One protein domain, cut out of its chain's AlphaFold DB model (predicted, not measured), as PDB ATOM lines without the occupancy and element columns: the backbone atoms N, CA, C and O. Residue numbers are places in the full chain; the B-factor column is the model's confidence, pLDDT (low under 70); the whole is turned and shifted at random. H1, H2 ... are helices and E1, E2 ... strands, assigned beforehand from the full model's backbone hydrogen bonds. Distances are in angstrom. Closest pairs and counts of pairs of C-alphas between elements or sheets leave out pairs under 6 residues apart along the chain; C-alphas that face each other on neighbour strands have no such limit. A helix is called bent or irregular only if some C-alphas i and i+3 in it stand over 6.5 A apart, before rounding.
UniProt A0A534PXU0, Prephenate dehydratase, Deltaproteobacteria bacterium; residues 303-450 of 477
ATOM      1  N   GLU A 303     -18.121  26.671 -33.091       80.94
ATOM      2  CA  GLU A 303     -17.080  26.412 -34.080       80.94
ATOM      3  C   GLU A 303     -15.893  27.343 -33.825       80.94
ATOM      4  O   GLU A 303     -16.065  28.562 -33.745       80.94
ATOM      5  N   ILE A 304     -14.714  26.754 -33.620       83.19
ATOM      6  CA  ILE A 304     -13.440  27.448 -33.423       83.19
ATOM      7  C   ILE A 304     -12.365  26.642 -34.157       83.19
ATOM      8  O   ILE A 304     -11.905  25.618 -33.655       83.19
ATOM      9  N   GLY A 305     -11.971  27.080 -35.353       86.75
ATOM     10  CA  GLY A 305     -11.047  26.311 -36.191       86.75
ATOM     11  C   GLY A 305     -11.534  24.859 -36.380       86.75
ATOM     12  O   GLY A 305     -12.705  24.667 -36.705       86.75
ATOM     13  N   PRO A 306     -10.699  23.828 -36.138       83.75
ATOM     14  CA  PRO A 306     -11.104  22.423 -36.264       83.75
ATOM     15  C   PRO A 306     -12.085  21.942 -35.175       83.75
ATOM     16  O   PRO A 306     -12.674  20.869 -35.311       83.75
ATOM     17  N   PHE A 307     -12.283  22.699 -34.090       79.31
ATOM     18  CA  PHE A 307     -13.220  22.345 -33.025       79.31
ATOM     19  C   PHE A 307     -14.652  22.716 -33.412       79.31
ATOM     20  O   PHE A 307     -14.995  23.896 -33.475       79.31
ATOM     21  N   LYS A 308     -15.511  21.706 -33.589       79.38
ATOM     22  CA  LYS A 308     -16.940  21.889 -33.875       79.38
ATOM     23  C   LYS A 308     -17.813  20.972 -33.023       79.38
ATOM     24  O   LYS A 308     -17.639  19.755 -33.014       79.38
ATOM     25  N   VAL A 309     -18.776  21.556 -32.312       69.69
ATOM     26  CA  VAL A 309     -19.753  20.836 -31.478       69.69
ATOM     27  C   VAL A 309     -21.151  21.413 -31.669       69.69
ATOM     28  O   VAL A 309     -21.332  22.629 -31.707       69.69
ATOM     29  N   GLY A 310     -22.145  20.525 -31.722       63.75
ATOM     30  CA  GLY A 310     -23.553  20.872 -31.927       63.75
ATOM     31  C   GLY A 310     -24.039  20.479 -33.321       63.75
ATOM     32  O   GLY A 310     -23.233  20.191 -34.199       63.75
ATOM     33  N   ALA A 311     -25.359  20.419 -33.519       62.88
ATOM     34  CA  ALA A 311     -25.972  20.019 -34.796       62.88
ATOM     35  C   ALA A 311     -25.466  18.666 -35.352       62.88
ATOM     36  O   ALA A 311     -25.234  18.524 -36.546       62.88
ATOM     37  N   GLY A 312     -25.221  17.682 -34.481       57.59
ATOM     38  CA  GLY A 312     -24.668  16.375 -34.865       57.59
ATOM     39  C   GLY A 312     -23.135  16.317 -34.958       57.59
ATOM     40  O   GLY A 312     -22.576  15.223 -34.890       57.59
ATOM     41  N   ALA A 313     -22.439  17.459 -35.007       59.03
ATOM     42  CA  ALA A 313     -20.977  17.504 -34.978       59.03
ATOM     43  C   ALA A 313     -20.418  17.120 -33.595       59.03
ATOM     44  O   ALA A 313     -20.953  17.514 -32.548       59.03
ATOM     45  N   ARG A 314     -19.317  16.358 -33.597       71.06
ATOM     46  CA  ARG A 314     -18.612  15.874 -32.403       71.06
ATOM     47  C   ARG A 314     -17.163  16.356 -32.436       71.06
ATOM     48  O   ARG A 314     -16.518  16.255 -33.471       71.06
ATOM     49  N   ALA A 315     -16.652  16.790 -31.287       73.19
ATOM     50  CA  ALA A 315     -15.252  17.172 -31.123       73.19
ATOM     51  C   ALA A 315     -14.482  16.152 -30.273       73.19
ATOM     52  O   ALA A 315     -14.998  15.641 -29.274       73.19
ATOM     53  N   MET A 316     -13.222  15.924 -30.640       78.44
ATOM     54  CA  MET A 316     -12.225  15.229 -29.828       78.44
ATOM     55  C   MET A 316     -11.330  16.265 -29.143       78.44
ATOM     56  O   MET A 316     -10.634  17.028 -29.811       78.44
ATOM     57  N   ILE A 317     -11.351  16.292 -27.810       82.44
ATOM     58  CA  ILE A 317     -10.527  17.193 -26.998       82.44
ATOM     59  C   ILE A 317      -9.520  16.338 -26.233       82.44
ATOM     60  O   ILE A 317      -9.910  15.568 -25.349       82.44
ATOM     61  N   ALA A 318      -8.237  16.476 -26.550       75.56
ATOM     62  CA  ALA A 318      -7.178  15.631 -26.006       75.56
ATOM     63  C   ALA A 318      -6.017  16.467 -25.462       75.56
ATOM     64  O   ALA A 318      -5.839  17.624 -25.823       75.56
ATOM     65  N   GLY A 319      -5.249  15.888 -24.544       86.62
ATOM     66  CA  GLY A 319      -4.106  16.547 -23.918       86.62
ATOM     67  C   GLY A 319      -3.970  16.200 -22.438       86.62
ATOM     68  O   GLY A 319      -4.845  15.526 -21.861       86.62
ATOM     69  N   PRO A 320      -2.851  16.599 -21.815       82.69
ATOM     70  CA  PRO A 320      -2.493  16.104 -20.505       82.69
ATOM     71  C   PRO A 320      -3.456  16.612 -19.438       82.69
ATOM     72  O   PRO A 320      -4.147  17.626 -19.560       82.69
ATOM     73  N   CYS A 321      -3.502  15.884 -18.326       83.00
ATOM     74  CA  CYS A 321      -4.253  16.354 -17.174       83.00
ATOM     75  C   CYS A 321      -3.658  17.666 -16.649       83.00
ATOM     76  O   CYS A 321      -4.413  18.526 -16.198       83.00
ATOM     77  N   SER A 322      -2.327  17.778 -16.642       86.75
ATOM     78  CA  SER A 322      -1.528  18.881 -16.103       86.75
ATOM     79  C   SER A 322      -0.603  19.433 -17.172       86.75
ATOM     80  O   SER A 322      -0.108  18.646 -17.968       86.75
ATOM     81  N   VAL A 323      -0.345  20.735 -17.151       91.69
ATOM     82  CA  VAL A 323       0.773  21.323 -17.893       91.69
ATOM     83  C   VAL A 323       1.932  21.498 -16.910       91.69
ATOM     84  O   VAL A 323       1.813  22.272 -15.960       91.69
ATOM     85  N   GLU A 324       2.998  20.718 -17.083       92.12
ATOM     86  CA  GLU A 324       4.142  20.655 -16.153       92.12
ATOM     87  C   GLU A 324       5.433  21.215 -16.759       92.12
ATOM     88  O   GLU A 324       6.285  21.692 -16.023       92.12
ATOM     89  N   SER A 325       5.581  21.199 -18.085       95.69
ATOM     90  CA  SER A 325       6.667  21.906 -18.770       95.69
ATOM     91  C   SER A 325       6.279  22.264 -20.202       95.69
ATOM     92  O   SER A 325       5.341  21.691 -20.776       95.69
ATOM     93  N   ARG A 326       7.032  23.188 -20.804       97.00
ATOM     94  CA  ARG A 326       6.880  23.562 -22.212       97.00
ATOM     95  C   ARG A 326       7.114  22.366 -23.139       97.00
ATOM     96  O   ARG A 326       6.294  22.086 -24.010       97.00
ATOM     97  N   GLU A 327       8.182  21.608 -22.913       96.81
ATOM     98  CA  GLU A 327       8.571  20.448 -23.726       96.81
ATOM     99  C   GLU A 327       7.515  19.342 -23.659       96.81
ATOM    100  O   GLU A 327       7.167  18.749 -24.684       96.81
ATOM    101  N   GLN A 328       6.964  19.086 -22.463       96.44
ATOM    102  CA  GLN A 328       5.860  18.145 -22.276       96.44
ATOM    103  C   GLN A 328       4.655  18.559 -23.123       96.44
ATOM    104  O   GLN A 328       4.073  17.721 -23.816       96.44
ATOM    105  N   MET A 329       4.282  19.839 -23.066       96.25
ATOM    106  CA  MET A 329       3.088  20.338 -23.736       96.25
ATOM    107  C   MET A 329       3.226  20.281 -25.262       96.25
ATOM    108  O   MET A 329       2.333  19.754 -25.927       96.25
ATOM    109  N   LEU A 330       4.361  20.728 -25.811       95.88
ATOM    110  CA  LEU A 330       4.635  20.699 -27.254       95.88
ATOM    111  C   LEU A 330       4.675  19.270 -27.804       95.88
ATOM    112  O   LEU A 330       4.040  18.974 -28.817       95.88
ATOM    113  N   ARG A 331       5.361  18.352 -27.111       96.25
ATOM    114  CA  ARG A 331       5.417  16.941 -27.519       96.25
ATOM    115  C   ARG A 331       4.022  16.318 -27.572       96.25
ATOM    116  O   ARG A 331       3.666  15.710 -28.578       96.25
ATOM    117  N   ILE A 332       3.217  16.501 -26.521       89.50
ATOM    118  CA  ILE A 332       1.863  15.932 -26.475       89.50
ATOM    119  C   ILE A 332       0.967  16.566 -27.540       89.50
ATOM    120  O   ILE A 332       0.175  15.856 -28.148       89.50
ATOM    121  N   ALA A 333       1.092  17.870 -27.798       91.25
ATOM    122  CA  ALA A 333       0.307  18.538 -28.832       91.25
ATOM    123  C   ALA A 333       0.512  17.897 -30.218       91.25
ATOM    124  O   ALA A 333      -0.469  17.586 -30.895       91.25
ATOM    125  N   ARG A 334       1.768  17.608 -30.594       92.69
ATOM    126  CA  ARG A 334       2.116  16.901 -31.844       92.69
ATOM    127  C   ARG A 334       1.523  15.492 -31.916       92.69
ATOM    128  O   ARG A 334       1.049  15.069 -32.966       92.69
ATOM    129  N   GLU A 335       1.535  14.767 -30.800       85.88
ATOM    130  CA  GLU A 335       0.970  13.415 -30.723       85.88
ATOM    131  C   GLU A 335      -0.564  13.426 -30.827       85.88
ATOM    132  O   GLU A 335      -1.151  12.581 -31.498       85.88
ATOM    133  N   VAL A 336      -1.250  14.380 -30.188       81.44
ATOM    134  CA  VAL A 336      -2.723  14.384 -30.206       81.44
ATOM    135  C   VAL A 336      -3.293  14.867 -31.536       81.44
ATOM    136  O   VAL A 336      -4.336  14.359 -31.951       81.44
ATOM    137  N   VAL A 337      -2.624  15.800 -32.228       87.62
ATOM    138  CA  VAL A 337      -3.066  16.245 -33.560       87.62
ATOM    139  C   VAL A 337      -2.948  15.115 -34.585       87.62
ATOM    140  O   VAL A 337      -3.879  14.903 -35.358       87.62
ATOM    141  N   SER A 338      -1.881  14.304 -34.530       83.06
ATOM    142  CA  SER A 338      -1.727  13.137 -35.414       83.06
ATOM    143  C   SER A 338      -2.752  12.028 -35.134       83.06
ATOM    144  O   SER A 338      -3.070  11.245 -36.025       83.06
ATOM    145  N   CYS A 339      -3.338  12.007 -33.932       81.88
ATOM    146  CA  CYS A 339      -4.441  11.118 -33.554       81.88
ATOM    147  C   CYS A 339      -5.839  11.663 -33.916       81.88
ATOM    148  O   CYS A 339      -6.843  11.059 -33.533       81.88
ATOM    149  N   GLY A 340      -5.936  12.806 -34.607       82.38
ATOM    150  CA  GLY A 340      -7.213  13.401 -35.019       82.38
ATOM    151  C   GLY A 340      -7.931  14.203 -33.928       82.38
ATOM    152  O   GLY A 340      -9.155  14.355 -33.975       82.38
ATOM    153  N   ALA A 341      -7.213  14.711 -32.921       75.12
ATOM    154  CA  ALA A 341      -7.798  15.658 -31.976       75.12
ATOM    155  C   ALA A 341      -8.208  16.958 -32.686       75.12
ATOM    156  O   ALA A 341      -7.483  17.483 -33.522       75.12
ATOM    157  N   THR A 342      -9.362  17.501 -32.307       79.19
ATOM    158  CA  THR A 342      -9.906  18.764 -32.842       79.19
ATOM    159  C   THR A 342      -9.695  19.950 -31.901       79.19
ATOM    160  O   THR A 342      -9.985  21.082 -32.262       79.19
ATOM    161  N   ALA A 343      -9.231  19.695 -30.676       81.88
ATOM    162  CA  ALA A 343      -8.838  20.707 -29.703       81.88
ATOM    163  C   ALA A 343      -7.804  20.133 -28.725       81.88
ATOM    164  O   ALA A 343      -7.852  18.945 -28.375       81.88
ATOM    165  N   LEU A 344      -6.917  20.999 -28.243       89.62
ATOM    166  CA  LEU A 344      -5.869  20.676 -27.283       89.62
ATOM    167  C   LEU A 344      -6.295  21.126 -25.884       89.62
ATOM    168  O   LEU A 344      -6.673  22.277 -25.693       89.62
ATOM    169  N   ARG A 345      -6.216  20.257 -24.873       92.12
ATOM    170  CA  ARG A 345      -6.458  20.656 -23.477       92.12
ATOM    171  C   ARG A 345      -5.224  20.533 -22.603       92.12
ATOM    172  O   ARG A 345      -4.473  19.574 -22.733       92.12
ATOM    173  N   GLY A 346      -5.112  21.411 -21.614       86.62
ATOM    174  CA  GLY A 346      -4.086  21.322 -20.575       86.62
ATOM    175  C   GLY A 346      -4.554  21.982 -19.285       86.62
ATOM    176  O   GLY A 346      -5.072  23.095 -19.309       86.62
ATOM    177  N   GLY A 347      -4.421  21.297 -18.147       88.94
ATOM    178  CA  GLY A 347      -4.762  21.867 -16.841       88.94
ATOM    179  C   GLY A 347      -3.623  22.721 -16.294       88.94
ATOM    180  O   GLY A 347      -2.653  22.159 -15.786       88.94
ATOM    181  N   ILE A 348      -3.762  24.046 -16.383       94.06
ATOM    182  CA  ILE A 348      -2.772  25.014 -15.881       94.06
ATOM    183  C   ILE A 348      -2.902  25.260 -14.368       94.06
ATOM    184  O   ILE A 348      -1.924  25.593 -13.707       94.06
ATOM    185  N   PHE A 349      -4.101  25.030 -13.823       90.69
ATOM    186  CA  PHE A 349      -4.398  25.006 -12.393       90.69
ATOM    187  C   PHE A 349      -4.838  23.603 -11.973       90.69
ATOM    188  O   PHE A 349      -5.455  22.859 -12.750       90.69
ATOM    189  N   LYS A 350      -4.544  23.223 -10.728       83.81
ATOM    190  CA  LYS A 350      -4.915  21.926 -10.166       83.81
ATOM    191  C   LYS A 350      -5.782  22.061  -8.925       83.81
ATOM    192  O   LYS A 350      -5.291  22.482  -7.887       83.81
ATOM    193  N   PRO A 351      -7.028  21.554  -8.950       71.62
ATOM    194  CA  PRO A 351      -7.817  21.448  -7.735       71.62
ATOM    195  C   PRO A 351      -7.260  20.310  -6.871       71.62
ATOM    196  O   PRO A 351      -7.513  19.124  -7.125       71.62
ATOM    197  N   ARG A 352      -6.486  20.648  -5.839       75.75
ATOM    198  CA  ARG A 352      -5.953  19.694  -4.856       75.75
ATOM    199  C   ARG A 352      -6.689  19.817  -3.531       75.75
ATOM    200  O   ARG A 352      -7.095  20.896  -3.133       75.75
ATOM    201  N   THR A 353      -6.885  18.678  -2.876       72.94
ATOM    202  CA  THR A 353      -7.385  18.636  -1.494       72.94
ATOM    203  C   THR A 353      -6.240  18.874  -0.504       72.94
ATOM    204  O   THR A 353      -6.466  19.395   0.576       72.94
ATOM    205  N   ASN A 354      -5.005  18.525  -0.892       77.00
ATOM    206  CA  ASN A 354      -3.792  18.793  -0.125       77.00
ATOM    207  C   ASN A 354      -3.107  20.072  -0.662       77.00
ATOM    208  O   ASN A 354      -2.788  20.096  -1.856       77.00
ATOM    209  N   PRO A 355      -2.860  21.100   0.172       75.94
ATOM    210  CA  PRO A 355      -2.214  22.344  -0.252       75.94
ATOM    211  C   PRO A 355      -0.756  22.163  -0.707       75.94
ATOM    212  O   PRO A 355      -0.307  22.899  -1.578       75.94
ATOM    213  N   TYR A 356      -0.041  21.149  -0.208       78.62
ATOM    214  CA  TYR A 356       1.366  20.889  -0.556       78.62
ATOM    215  C   TYR A 356       1.548  20.118  -1.871       78.62
ATOM    216  O   TYR A 356       2.669  19.898  -2.322       78.62
ATOM    217  N   ALA A 357       0.456  19.664  -2.489       81.06
ATOM    218  CA  ALA A 357       0.523  19.021  -3.791       81.06
ATOM    219  C   ALA A 357       0.730  20.064  -4.898       81.06
ATOM    220  O   ALA A 357       0.271  21.195  -4.784       81.06
ATOM    221  N   PHE A 358       1.345  19.659  -6.011       82.12
ATOM    222  CA  PHE A 358       1.511  20.523  -7.180       82.12
ATOM    223  C   PHE A 358       0.174  21.154  -7.620       82.12
ATOM    224  O   PHE A 358      -0.788  20.435  -7.944       82.12
ATOM    225  N   GLN A 359       0.148  22.491  -7.625       83.81
ATOM    226  CA  GLN A 359      -1.030  23.327  -7.891       83.81
ATOM    227  C   GLN A 359      -1.156  23.753  -9.365       83.81
ATOM    228  O   GLN A 359      -2.174  24.331  -9.744       83.81
ATOM    229  N   GLY A 360      -0.175  23.413 -10.211       87.62
ATOM    230  CA  GLY A 360      -0.056  23.946 -11.572       87.62
ATOM    231  C   GLY A 360       0.830  25.196 -11.631       87.62
ATOM    232  O   GLY A 360       0.982  25.886 -10.628       87.62
ATOM    233  N   HIS A 361       1.396  25.490 -12.805       91.81
ATOM    234  CA  HIS A 361       2.197  26.706 -13.044       91.81
ATOM    235  C   HIS A 361       1.338  27.945 -13.369       91.81
ATOM    236  O   HIS A 361       1.858  29.022 -13.648       91.81
ATOM    237  N   GLY A 362       0.007  27.819 -13.353       92.75
ATOM    238  CA  GLY A 362      -0.907  28.935 -13.566       92.75
ATOM    239  C   GLY A 362      -0.720  29.609 -14.926       92.75
ATOM    240  O   GLY A 362      -0.684  28.942 -15.959       92.75
ATOM    241  N   LEU A 363      -0.635  30.941 -14.938       93.56
ATOM    242  CA  LEU A 363      -0.580  31.721 -16.180       93.56
ATOM    243  C   LEU A 363       0.709  31.509 -16.987       93.56
ATOM    244  O   LEU A 363       0.678  31.698 -18.196       93.56
ATOM    245  N   GLU A 364       1.800  31.062 -16.365       94.31
ATOM    246  CA  GLU A 364       3.022  30.693 -17.090       94.31
ATOM    247  C   GLU A 364       2.782  29.449 -17.964       94.31
ATOM    248  O   GLU A 364       3.049  29.450 -19.164       94.31
ATOM    249  N   ALA A 365       2.146  28.414 -17.402       95.75
ATOM    250  CA  ALA A 365       1.745  27.230 -18.165       95.75
ATOM    251  C   ALA A 365       0.697  27.530 -19.249       95.75
ATOM    252  O   ALA A 365       0.579  26.770 -20.215       95.75
ATOM    253  N   LEU A 366      -0.076  28.611 -19.103       97.06
ATOM    254  CA  LEU A 366      -0.993  29.056 -20.151       97.06
ATOM    255  C   LEU A 366      -0.229  29.493 -21.401       97.06
ATOM    256  O   LEU A 366      -0.675  29.183 -22.502       97.06
ATOM    257  N   ASP A 367       0.925  30.143 -21.253       97.75
ATOM    258  CA  ASP A 367       1.739  30.558 -22.397       97.75
ATOM    259  C   ASP A 367       2.313  29.358 -23.155       97.75
ATOM    260  O   ASP A 367       2.243  29.320 -24.385       97.75
ATOM    261  N   TRP A 368       2.751  28.315 -22.445       98.19
ATOM    262  CA  TRP A 368       3.185  27.061 -23.075       98.19
ATOM    263  C   TRP A 368       2.041  26.347 -23.807       98.19
ATOM    264  O   TRP A 368       2.238  25.777 -24.880       98.19
ATOM    265  N   LEU A 369       0.826  26.375 -23.246       97.00
ATOM    266  CA  LEU A 369      -0.354  25.798 -23.889       97.00
ATOM    267  C   LEU A 369      -0.754  26.581 -25.149       97.00
ATOM    268  O   LEU A 369      -1.086  25.967 -26.161       97.00
ATOM    269  N   VAL A 370      -0.696  27.916 -25.103       98.00
ATOM    270  CA  VAL A 370      -0.938  28.793 -26.263       98.00
ATOM    271  C   VAL A 370       0.066  28.520 -27.371       98.00
ATOM    272  O   VAL A 370      -0.319  28.415 -28.534       98.00
ATOM    273  N   GLU A 371       1.345  28.390 -27.027       98.19
ATOM    274  CA  GLU A 371       2.392  28.050 -27.984       98.19
ATOM    275  C   GLU A 371       2.116  26.704 -28.665       98.19
ATOM    276  O   GLU A 371       2.122  26.618 -29.892       98.19
ATOM    277  N   ALA A 372       1.766  25.680 -27.885       97.12
ATOM    278  CA  ALA A 372       1.438  24.358 -28.409       97.12
ATOM    279  C   ALA A 372       0.183  24.347 -29.300       97.12
ATOM    280  O   ALA A 372       0.144  23.650 -30.318       97.12
ATOM    281  N   GLY A 373      -0.835  25.138 -28.949       96.56
ATOM    282  CA  GLY A 373      -2.019  25.338 -29.789       96.56
ATOM    283  C   GLY A 373      -1.673  26.003 -31.121       96.56
ATOM    284  O   GLY A 373      -2.087  25.524 -32.173       96.56
ATOM    285  N   LYS A 374      -0.839  27.051 -31.098       97.31
ATOM    286  CA  LYS A 374      -0.363  27.734 -32.313       97.31
ATOM    287  C   LYS A 374       0.455  26.815 -33.215       97.31
ATOM    288  O   LYS A 374       0.232  26.821 -34.420       97.31
ATOM    289  N   GLU A 375       1.360  26.022 -32.643       97.12
ATOM    290  CA  GLU A 375       2.209  25.102 -33.411       97.12
ATOM    291  C   GLU A 375       1.380  24.043 -34.157       97.12
ATOM    292  O   GLU A 375       1.704  23.671 -35.281       97.12
ATOM    293  N   THR A 376       0.289  23.577 -33.546       94.56
ATOM    294  CA  THR A 376      -0.553  22.502 -34.097       94.56
ATOM    295  C   THR A 376      -1.795  22.991 -34.840       94.56
ATOM    296  O   THR A 376      -2.490  22.187 -35.458       94.56
ATOM    297  N   GLY A 377      -2.111  24.286 -34.763       95.69
ATOM    298  CA  GLY A 377      -3.374  24.850 -35.247       95.69
ATOM    299  C   GLY A 377      -4.606  24.426 -34.434       95.69
ATOM    300  O   GLY A 377      -5.735  24.662 -34.867       95.69
ATOM    301  N   LEU A 378      -4.419  23.787 -33.272       91.19
ATOM    302  CA  LEU A 378      -5.518  23.337 -32.422       91.19
ATOM    303  C   LEU A 378      -5.969  24.446 -31.458       91.19
ATOM    304  O   LEU A 378      -5.133  25.036 -30.771       91.19
ATOM    305  N   PRO A 379      -7.288  24.673 -31.313       91.31
ATOM    306  CA  PRO A 379      -7.817  25.565 -30.293       91.31
ATOM    307  C   PRO A 379      -7.581  24.979 -28.902       91.31
ATOM    308  O   PRO A 379      -7.653  23.757 -28.705       91.31
ATOM    309  N   ILE A 380      -7.328  25.851 -27.927       93.88
ATOM    310  CA  ILE A 380      -6.930  25.439 -26.581       93.88
ATOM    311  C   ILE A 380      -8.082  25.482 -25.574       93.88
ATOM    312  O   ILE A 380      -8.896  26.408 -25.533       93.88
ATOM    313  N   VAL A 381      -8.115  24.470 -24.708       90.81
ATOM    314  CA  VAL A 381      -9.099  24.307 -23.635       90.81
ATOM    315  C   VAL A 381      -8.385  24.215 -22.288       90.81
ATOM    316  O   VAL A 381      -7.563  23.320 -22.071       90.81
ATOM    317  N   THR A 382      -8.720  25.088 -21.340       92.81
ATOM    318  CA  THR A 382      -8.128  25.031 -19.993       92.81
ATOM    319  C   THR A 382      -9.111  25.404 -18.892       92.81
ATOM    320  O   THR A 382     -10.105  26.084 -19.134       92.81
ATOM    321  N   GLU A 383      -8.871  24.896 -17.684       90.69
ATOM    322  CA  GLU A 383      -9.787  25.030 -16.553       90.69
ATOM    323  C   GLU A 383      -9.560  26.324 -15.776       90.69
ATOM    324  O   GLU A 383      -8.425  26.652 -15.444       90.69
ATOM    325  N   VAL A 384     -10.653  27.008 -15.434       92.44
ATOM    326  CA  VAL A 384     -10.662  28.105 -14.458       92.44
ATOM    327  C   VAL A 384     -11.304  27.629 -13.162       92.44
ATOM    328  O   VAL A 384     -12.288  26.881 -13.165       92.44
ATOM    329  N   MET A 385     -10.727  28.041 -12.037       91.44
ATOM    330  CA  MET A 385     -11.134  27.588 -10.709       91.44
ATOM    331  C   MET A 385     -11.660  28.709  -9.814       91.44
ATOM    332  O   MET A 385     -12.379  28.412  -8.862       91.44
ATOM    333  N   ALA A 386     -11.339  29.965 -10.129       92.88
ATOM    334  CA  ALA A 386     -11.744  31.151  -9.382       92.88
ATOM    335  C   ALA A 386     -12.123  32.310 -10.325       92.88
ATOM    336  O   ALA A 386     -11.806  32.287 -11.515       92.88
ATOM    337  N   ILE A 387     -12.868  33.292  -9.806       93.00
ATOM    338  CA  ILE A 387     -13.457  34.394 -10.594       93.00
ATOM    339  C   ILE A 387     -12.376  35.312 -11.181       93.00
ATOM    340  O   ILE A 387     -12.475  35.724 -12.336       93.00
ATOM    341  N   ASP A 388     -11.335  35.596 -10.406       95.25
ATOM    342  CA  ASP A 388     -10.169  36.400 -10.788       95.25
ATOM    343  C   ASP A 388      -9.354  35.773 -11.935       95.25
ATOM    344  O   ASP A 388      -8.757  36.485 -12.737       95.25
ATOM    345  N   GLN A 389      -9.397  34.447 -12.079       95.50
ATOM    346  CA  GLN A 389      -8.737  33.717 -13.168       95.50
ATOM    347  C   GLN A 389      -9.481  33.822 -14.505       95.50
ATOM    348  O   GLN A 389      -8.889  33.579 -15.557       95.50
ATOM    349  N   VAL A 390     -10.772  34.168 -14.500       92.00
ATOM    350  CA  VAL A 390     -11.624  34.082 -15.696       92.00
ATOM    351  C   VAL A 390     -11.123  34.987 -16.817       92.00
ATOM    352  O   VAL A 390     -10.938  34.512 -17.933       92.00
ATOM    353  N   GLN A 391     -10.892  36.273 -16.539       95.50
ATOM    354  CA  GLN A 391     -10.497  37.239 -17.572       95.50
ATOM    355  C   GLN A 391      -9.073  37.000 -18.109       95.50
ATOM    356  O   GLN A 391      -8.926  36.919 -19.331       95.50
ATOM    357  N   PRO A 392      -8.040  36.798 -17.263       96.12
ATOM    358  CA  PRO A 392      -6.692  36.490 -17.745       96.12
ATOM    359  C   PRO A 392      -6.635  35.236 -18.623       96.12
ATOM    360  O   PRO A 392      -5.932  35.215 -19.632       96.12
ATOM    361  N   VAL A 393      -7.406  34.197 -18.276       96.50
ATOM    362  CA  VAL A 393      -7.458  32.961 -19.064       96.50
ATOM    363  C   VAL A 393      -8.275  33.154 -20.343       96.50
ATOM    364  O   VAL A 393      -7.822  32.747 -21.408       96.50
ATOM    365  N   ALA A 394      -9.433  33.821 -20.290       92.88
ATOM    366  CA  ALA A 394     -10.283  34.082 -21.460       92.88
ATOM    367  C   ALA A 394      -9.613  34.955 -22.534       92.88
ATOM    368  O   ALA A 394      -9.988  34.890 -23.711       92.88
ATOM    369  N   ALA A 395      -8.629  35.768 -22.142       95.69
ATOM    370  CA  ALA A 395      -7.836  36.566 -23.066       95.69
ATOM    371  C   ALA A 395      -6.999  35.694 -24.018       95.69
ATOM    372  O   ALA A 395      -6.820  36.067 -25.177       95.69
ATOM    373  N   LYS A 396      -6.525  34.529 -23.552       96.88
ATOM    374  CA  LYS A 396      -5.615  33.653 -24.308       96.88
ATOM    375  C   LYS A 396      -6.244  32.323 -24.739       96.88
ATOM    376  O   LYS A 396      -5.872  31.801 -25.782       96.88
ATOM    377  N   ALA A 397      -7.172  31.771 -23.955       93.38
ATOM    378  CA  ALA A 397      -7.798  30.481 -24.222       93.38
ATOM    379  C   ALA A 397      -9.045  30.592 -25.106       93.38
ATOM    380  O   ALA A 397      -9.870  31.497 -24.946       93.38
ATOM    381  N   ASP A 398      -9.218  29.614 -25.994       89.44
ATOM    382  CA  ASP A 398     -10.359  29.550 -26.905       89.44
ATOM    383  C   ASP A 398     -11.624  29.037 -26.213       89.44
ATOM    384  O   ASP A 398     -12.725  29.527 -26.478       89.44
ATOM    385  N   VAL A 399     -11.468  28.074 -25.297       87.19
ATOM    386  CA  VAL A 399     -12.562  27.476 -24.522       87.19
ATOM    387  C   VAL A 399     -12.191  27.404 -23.041       87.19
ATOM    388  O   VAL A 399     -11.145  26.873 -22.661       87.19
ATOM    389  N   LEU A 400     -13.094  27.877 -22.181       84.69
ATOM    390  CA  LEU A 400     -12.941  27.792 -20.728       84.69
ATOM    391  C   LEU A 400     -13.563  26.498 -20.204       84.69
ATOM    392  O   LEU A 400     -14.733  26.231 -20.446       84.69
ATOM    393  N   GLN A 401     -12.823  25.696 -19.448       86.88
ATOM    394  CA  GLN A 401     -13.357  24.518 -18.771       86.88
ATOM    395  C   GLN A 401     -13.760  24.857 -17.332       86.88
ATOM    396  O   GLN A 401     -13.020  25.504 -16.597       86.88
ATOM    397  N   ILE A 402     -14.900  24.325 -16.898       85.50
ATOM    398  CA  ILE A 402     -15.295  24.260 -15.491       85.50
ATOM    399  C   ILE A 402     -15.271  22.803 -15.067       85.50
ATOM    400  O   ILE A 402     -15.999  21.968 -15.611       85.50
ATOM    401  N   GLY A 403     -14.396  22.481 -14.119       80.44
ATOM    402  CA  GLY A 403     -14.266  21.132 -13.598       80.44
ATOM    403  C   GLY A 403     -15.477  20.684 -12.787       80.44
ATOM    404  O   GLY A 403     -16.259  21.474 -12.264       80.44
ATOM    405  N   ALA A 404     -15.564  19.370 -12.597       78.69
ATOM    406  CA  ALA A 404     -16.630  18.706 -11.852       78.69
ATOM    407  C   ALA A 404     -16.858  19.262 -10.432       78.69
ATOM    408  O   ALA A 404     -17.985  19.240  -9.955       78.69
ATOM    409  N   ARG A 405     -15.801  19.745  -9.758       79.62
ATOM    410  CA  ARG A 405     -15.883  20.314  -8.398       79.62
ATOM    411  C   ARG A 405     -16.478  21.723  -8.372       79.62
ATOM    412  O   ARG A 405     -17.110  22.087  -7.394       79.62
ATOM    413  N   ASN A 406     -16.302  22.477  -9.454       81.56
ATOM    414  CA  ASN A 406     -16.767  23.858  -9.579       81.56
ATOM    415  C   ASN A 406     -18.083  23.975 -10.356       81.56
ATOM    416  O   ASN A 406     -18.597  25.070 -10.544       81.56
ATOM    417  N   MET A 407     -18.664  22.851 -10.777       78.62
ATOM    418  CA  MET A 407     -19.935  22.802 -11.501       78.62
ATOM    419  C   MET A 407     -21.101  23.449 -10.732       78.62
ATOM    420  O   MET A 407     -22.055  23.898 -11.354       78.62
ATOM    421  N   GLN A 408     -21.034  23.494  -9.398       76.62
ATOM    422  CA  GLN A 408     -22.043  24.119  -8.533       76.62
ATOM    423  C   GLN A 408     -21.626  25.510  -8.029       76.62
ATOM    424  O   GLN A 408     -22.336  26.120  -7.235       76.62
ATOM    425  N   ASN A 409     -20.485  26.037  -8.482       80.44
ATOM    426  CA  ASN A 409     -20.029  27.373  -8.113       80.44
ATOM    427  C   ASN A 409     -20.742  28.420  -8.989       80.44
ATOM    428  O   ASN A 409     -20.260  28.790 -10.060       80.44
ATOM    429  N   PHE A 410     -21.926  28.860  -8.556       80.88
ATOM    430  CA  PHE A 410     -22.791  29.749  -9.341       80.88
ATOM    431  C   PHE A 410     -22.149  31.099  -9.670       80.88
ATOM    432  O   PHE A 410     -22.371  31.618 -10.765       80.88
ATOM    433  N   ASP A 411     -21.337  31.654  -8.775       79.31
ATOM    434  CA  ASP A 411     -20.669  32.933  -9.025       79.31
ATOM    435  C   ASP A 411     -19.559  32.794 -10.068       79.31
ATOM    436  O   ASP A 411     -19.472  33.617 -10.984       79.31
ATOM    437  N   LEU A 412     -18.801  31.692 -10.035       81.00
ATOM    438  CA  LEU A 412     -17.862  31.361 -11.107       81.00
ATOM    439  C   LEU A 412     -18.585  31.141 -12.444       81.00
ATOM    440  O   LEU A 412     -18.154  31.669 -13.468       81.00
ATOM    441  N   LEU A 413     -19.711  30.419 -12.450       79.31
ATOM    442  CA  LEU A 413     -20.508  30.197 -13.664       79.31
ATOM    443  C   LEU A 413     -21.047  31.509 -14.254       79.31
ATOM    444  O   LEU A 413     -21.041  31.675 -15.474       79.31
ATOM    445  N   ARG A 414     -21.480  32.460 -13.416       77.62
ATOM    446  CA  ARG A 414     -21.899  33.801 -13.863       77.62
ATOM    447  C   ARG A 414     -20.732  34.588 -14.451       77.62
ATOM    448  O   ARG A 414     -20.908  35.227 -15.486       77.62
ATOM    449  N   ALA A 415     -19.565  34.552 -13.809       78.44
ATOM    450  CA  ALA A 415     -18.371  35.249 -14.281       78.44
ATOM    451  C   ALA A 415     -17.914  34.714 -15.647       78.44
ATOM    452  O   ALA A 415     -17.737  35.476 -16.595       78.44
ATOM    453  N   VAL A 416     -17.826  33.391 -15.778       79.00
ATOM    454  CA  VAL A 416     -17.472  32.688 -17.021       79.00
ATOM    455  C   VAL A 416     -18.524  32.926 -18.108       79.00
ATOM    456  O   VAL A 416     -18.180  33.167 -19.263       79.00
ATOM    457  N   GLY A 417     -19.799  32.987 -17.712       76.00
ATOM    458  CA  GLY A 417     -20.928  33.380 -18.552       76.00
ATOM    459  C   GLY A 417     -20.787  34.764 -19.208       76.00
ATOM    460  O   GLY A 417     -21.403  35.052 -20.230       76.00
ATOM    461  N   ARG A 418     -19.985  35.656 -18.619       81.56
ATOM    462  CA  ARG A 418     -19.746  37.022 -19.117       81.56
ATOM    463  C   ARG A 418     -18.432  37.153 -19.888       81.56
ATOM    464  O   ARG A 418     -18.202  38.189 -20.496       81.56
ATOM    465  N   ALA A 419     -17.602  36.109 -19.911       78.25
ATOM    466  CA  ALA A 419     -16.260  36.143 -20.495       78.25
ATOM    467  C   ALA A 419     -16.239  36.116 -22.034       78.25
ATOM    468  O   ALA A 419     -15.188  36.292 -22.638       78.25
ATOM    469  N   GLY A 420     -17.379  35.866 -22.691       79.00
ATOM    470  CA  GLY A 420     -17.478  35.884 -24.157       79.00
ATOM    471  C   GLY A 420     -16.789  34.715 -24.873       79.00
ATOM    472  O   GLY A 420     -16.705  34.728 -26.097       79.00
ATOM    473  N   ARG A 421     -16.341  33.692 -24.137       80.88
ATOM    474  CA  ARG A 421     -15.745  32.456 -24.671       80.88
ATOM    475  C   ARG A 421     -16.690  31.265 -24.513       80.88
ATOM    476  O   ARG A 421     -17.467  31.246 -23.559       80.88
ATOM    477  N   PRO A 422     -16.658  30.254 -25.396       84.12
ATOM    478  CA  PRO A 422     -17.333  28.989 -25.132       84.12
ATOM    479  C   PRO A 422     -16.838  28.319 -23.847       84.12
ATOM    480  O   PRO A 422     -15.691  28.493 -23.434       84.12
ATOM    481  N   VAL A 423     -17.718  27.543 -23.218       83.38
ATOM    482  CA  VAL A 423     -17.492  26.954 -21.894       83.38
ATOM    483  C   VAL A 423     -17.686  25.450 -21.957       83.38
ATOM    484  O   VAL A 423     -18.772  24.974 -22.266       83.38
ATOM    485  N   LEU A 424     -16.666  24.676 -21.612       80.38
ATOM    486  CA  LEU A 424     -16.790  23.243 -21.393       80.38
ATOM    487  C   LEU A 424     -17.156  22.986 -19.933       80.38
ATOM    488  O   LEU A 424     -16.333  23.155 -19.035       80.38
ATOM    489  N   LEU A 425     -18.379  22.526 -19.679       81.19
ATOM    490  CA  LEU A 425     -18.833  22.238 -18.320       81.19
ATOM    491  C   LEU A 425     -18.743  20.739 -18.021       81.19
ATOM    492  O   LEU A 425     -19.517  19.926 -18.535       81.19
ATOM    493  N   LYS A 426     -17.782  20.363 -17.174       74.00
ATOM    494  CA  LYS A 426     -17.528  18.972 -16.797       74.00
ATOM    495  C   LYS A 426     -18.460  18.538 -15.667       74.00
ATOM    496  O   LYS A 426     -18.517  19.161 -14.613       74.00
ATOM    497  N   ARG A 427     -19.153  17.414 -15.860       68.56
ATOM    498  CA  ARG A 427     -20.164  16.899 -14.920       68.56
ATOM    499  C   ARG A 427     -19.561  16.354 -13.612       68.56
ATOM    500  O   ARG A 427     -18.613  15.566 -13.647       68.56
ATOM    501  N   GLY A 428     -20.175  16.706 -12.480       62.81
ATOM    502  CA  GLY A 428     -19.938  16.135 -11.149       62.81
ATOM    503  C   GLY A 428     -20.424  14.689 -10.999       62.81
ATOM    504  O   GLY A 428     -21.288  14.220 -11.742       62.81
ATOM    505  N   ARG A 429     -19.868  13.945 -10.032       50.00
ATOM    506  CA  ARG A 429     -20.395  12.618  -9.663       50.00
ATOM    507  C   ARG A 429     -21.754  12.795  -8.974       50.00
ATOM    508  O   ARG A 429     -21.882  13.664  -8.125       50.00
ATOM    509  N   GLY A 430     -22.750  11.988  -9.344       43.94
ATOM    510  CA  GLY A 430     -24.086  12.012  -8.727       43.94
ATOM    511  C   GLY A 430     -25.067  13.048  -9.290       43.94
ATOM    512  O   GLY A 430     -26.232  13.026  -8.914       43.94
ATOM    513  N   ILE A 431     -24.649  13.909 -10.226       39.06
ATOM    514  CA  ILE A 431     -25.537  14.905 -10.846       39.06
ATOM    515  C   ILE A 431     -26.171  14.327 -12.122       39.06
ATOM    516  O   ILE A 431     -25.478  14.071 -13.114       39.06
ATOM    517  N   ARG A 432     -27.499  14.143 -12.100       37.03
ATOM    518  CA  ARG A 432     -28.352  14.050 -13.298       37.03
ATOM    519  C   ARG A 432     -28.738  15.489 -13.643       37.03
ATOM    520  O   ARG A 432     -29.240  16.201 -12.782       37.03
ATOM    521  N   TRP A 433     -28.406  15.951 -14.844       37.69
ATOM    522  CA  TRP A 433     -28.760  17.306 -15.261       37.69
ATOM    523  C   TRP A 433     -30.284  17.412 -15.354       37.69
ATOM    524  O   TRP A 433     -30.859  16.832 -16.264       37.69
ATOM    525  N   THR A 434     -30.913  18.157 -14.446       31.67
ATOM    526  CA  THR A 434     -32.090  18.952 -14.793       31.67
ATOM    527  C   THR A 434     -31.539  20.275 -15.318       31.67
ATOM    528  O   THR A 434     -30.661  20.910 -14.734       31.67
ATOM    529  N   SER A 435     -31.929  20.614 -16.525       30.97
ATOM    530  CA  SER A 435     -31.359  21.600 -17.452       30.97
ATOM    531  C   SER A 435     -31.315  23.088 -17.035       30.97
ATOM    532  O   SER A 435     -31.150  23.963 -17.886       30.97
ATOM    533  N   ALA A 436     -31.402  23.427 -15.749       27.27
ATOM    534  CA  ALA A 436     -31.661  24.796 -15.293       27.27
ATOM    535  C   ALA A 436     -30.443  25.750 -15.199       27.27
ATOM    536  O   ALA A 436     -30.618  26.918 -14.856       27.27
ATOM    537  N   ALA A 437     -29.209  25.332 -15.501       27.16
ATOM    538  CA  ALA A 437     -28.029  26.189 -15.296       27.16
ATOM    539  C   ALA A 437     -27.473  26.787 -16.602       27.16
ATOM    540  O   ALA A 437     -26.383  26.430 -17.043       27.16
ATOM    541  N   CYS A 438     -28.198  27.716 -17.231       28.11
ATOM    542  CA  CYS A 438     -27.615  28.576 -18.266       28.11
ATOM    543  C   CYS A 438     -28.190  29.998 -18.164       28.11
ATOM    544  O   CYS A 438     -29.300  30.272 -18.615       28.11
ATOM    545  N   SER A 439     -27.454  30.912 -17.518       28.05
ATOM    546  CA  SER A 439     -27.880  32.309 -17.357       28.05
ATOM    547  C   SER A 439     -27.613  33.115 -18.632       28.05
ATOM    548  O   SER A 439     -26.512  33.099 -19.180       28.05
ATOM    549  N   ARG A 440     -28.634  33.847 -19.081       32.53
ATOM    550  CA  ARG A 440     -28.787  34.440 -20.420       32.53
ATOM    551  C   ARG A 440     -28.092  35.793 -20.655       32.53
ATOM    552  O   ARG A 440     -28.502  36.521 -21.552       32.53
ATOM    553  N   ARG A 441     -27.080  36.185 -19.871       26.95
ATOM    554  CA  ARG A 441     -26.515  37.557 -19.946       26.95
ATOM    555  C   ARG A 441     -25.059  37.682 -20.404       26.95
ATOM    556  O   ARG A 441     -24.464  38.736 -20.220       26.95
ATOM    557  N   GLY A 442     -24.496  36.686 -21.078       28.86
ATOM    558  CA  GLY A 442     -23.246  36.908 -21.802       28.86
ATOM    559  C   GLY A 442     -23.024  35.911 -22.928       28.86
ATOM    560  O   GLY A 442     -23.623  34.841 -22.970       28.86
ATOM    561  N   ARG A 443     -22.222  36.327 -23.911       28.27
ATOM    562  CA  ARG A 443     -22.055  35.701 -25.237       28.27
ATOM    563  C   ARG A 443     -21.425  34.293 -25.223       28.27
ATOM    564  O   ARG A 443     -21.159  33.739 -26.285       28.27
ATOM    565  N   SER A 444     -21.182  33.704 -24.059       30.56
ATOM    566  CA  SER A 444     -20.556  32.388 -23.889       30.56
ATOM    567  C   SER A 444     -21.557  31.235 -24.045       30.56
ATOM    568  O   SER A 444     -22.619  31.234 -23.422       30.56
ATOM    569  N   ARG A 445     -21.200  30.221 -24.843       42.91
ATOM    570  CA  ARG A 445     -22.013  29.019 -25.120       42.91
ATOM    571  C   ARG A 445     -21.445  27.808 -24.369       42.91
ATOM    572  O   ARG A 445     -20.247  27.564 -24.463       42.91
ATOM    573  N   ILE A 446     -22.274  27.056 -23.636       37.31
ATOM    574  CA  ILE A 446     -21.829  25.898 -22.834       37.31
ATOM    575  C   ILE A 446     -21.899  24.595 -23.656       37.31
ATOM    576  O   ILE A 446     -22.980  24.183 -24.071       37.31
ATOM    577  N   CYS A 447     -20.766  23.912 -23.839       34.47
ATOM    578  CA  CYS A 447     -20.636  22.601 -24.483       34.47
ATOM    579  C   CYS A 447     -20.562  21.466 -23.439       34.47
ATOM    580  O   CYS A 447     -19.881  21.576 -22.416       34.47
ATOM    581  N   ARG A 448     -21.257  20.347 -23.705       41.28
ATOM    582  CA  ARG A 448     -21.357  19.177 -22.808       41.28
ATOM    583  C   ARG A 448     -20.234  18.168 -23.081       41.28
ATOM    584  O   ARG A 448     -19.976  17.843 -24.234       41.28
ATOM    585  N   SER A 449     -19.633  17.595 -22.033       33.84
ATOM    586  CA  SER A 449     -18.701  16.457 -22.148       33.84
ATOM    587  C   SER A 449     -19.250  15.212 -21.439       33.84
ATOM    588  O   SER A 449     -19.539  15.271 -20.238       33.84
ATOM    589  N   SER A 450     -19.337  14.077 -22.135       26.92
ATOM    590  CA  SER A 450     -19.642  12.773 -21.527       26.92
ATOM    591  C   SER A 450     -18.358  12.095 -21.034       26.92
ATOM    592  O   SER A 450     -17.365  12.087 -21.759       26.92
TER     593      SER A 450
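AT A GLANCE: This is residues 303 to 450 of the 477 residues of the protein "Prephenate dehydratase" of Deltaproteobacteria bacterium (UniProt A0A534PXU0). Five short parallel strands form a strongly curled sheet, like part of a barrel left open between E2 and E6, and the four helices H1 to H4 follow one another round its outside. E1 lies near the end of the curl where the strands begin, and long loops make up much of the rest. The printed part has 148 residues, with named elements in the order E1 H1 E2 H2 E3 H3 E4 H4 E5 E6, and the sheet order is E2 E3 E4 E5 E6. The class is mixed, helices and strands, with under half of the residues in named elements. The whole is compact, with a radius of gyration of the C-alphas of 14.8 A and spans of 42 by 40 by 29 A.

IN THESE COORDINATES: E1, residues 307 to 309, begins at C-alpha 307 (-13.220, 22.345, -33.025). H1, residues 326 to 338, is 18.9 A long, and E2 is residues 343 to 345. H2, residues 363 to 376, is 20.1 A long and begins at C-alpha 363 (-0.580, 31.721, -16.180). E3 is residues 380 to 383. H3, residues 387 to 396, is 15.8 A long and only just irregular: C-alphas 388 and 391 are 6.8 A apart. E4 is residues 399 to 402, H4 residues 410 to 417, E5 residues 423 to 426, and E6 residues 446 to 449, ending at C-alpha 449 (-18.701, 16.457, -22.148).

HOW THE PARTS SIT: The sheet is strongly twisted, with edge strands E2 and E6. N 381 and O 344 of E3 and E2 are 2.8 A apart, within hydrogen-bond range, as are N 401 and O 382 of E4 and E3 at 2.8 A, N 424 and O 400 of E5 and E4 at 2.7 A, and N 447 and O 423 of E6 and E5 at 2.8 A. H1, H2, H3 and H4 are on one face, giving two layers, a sheet and its helices. E2, H2, E3, then E3, H3, E4, then E4, H4, E5 are strand-helix-strand units, parallel neighbour strands joined through a helix, with right-handed crossovers. H1 and H2 touch, closest at the C-alphas of Leu 330 and Ala 372, 5.0 A. H3 touches H2, with the C-alphas of Val 370 and Lys 396 closest at 7.0 A, and H4, with those of Ile 387 and Leu 412 closest at 5.4 A. Every O i to N i+4 pair is within hydrogen-bond range in H1, H2 and H4, and 3 of 6 in H3. E1 pairs with no named strand; the closest C-alphas of E1 and E2, Phe 307 and Ala 343, are 5.7 A apart.

THE WHOLE: The two C-alphas farthest apart, of Ala 311 and Tyr 356, are 43.8 A apart. The printed part has no cut. The links E1 to H1, E2 to H2 and E5 to E6 are long. Low confidence, pLDDT under 70, covers residues 309 to 313 and 427 to 450.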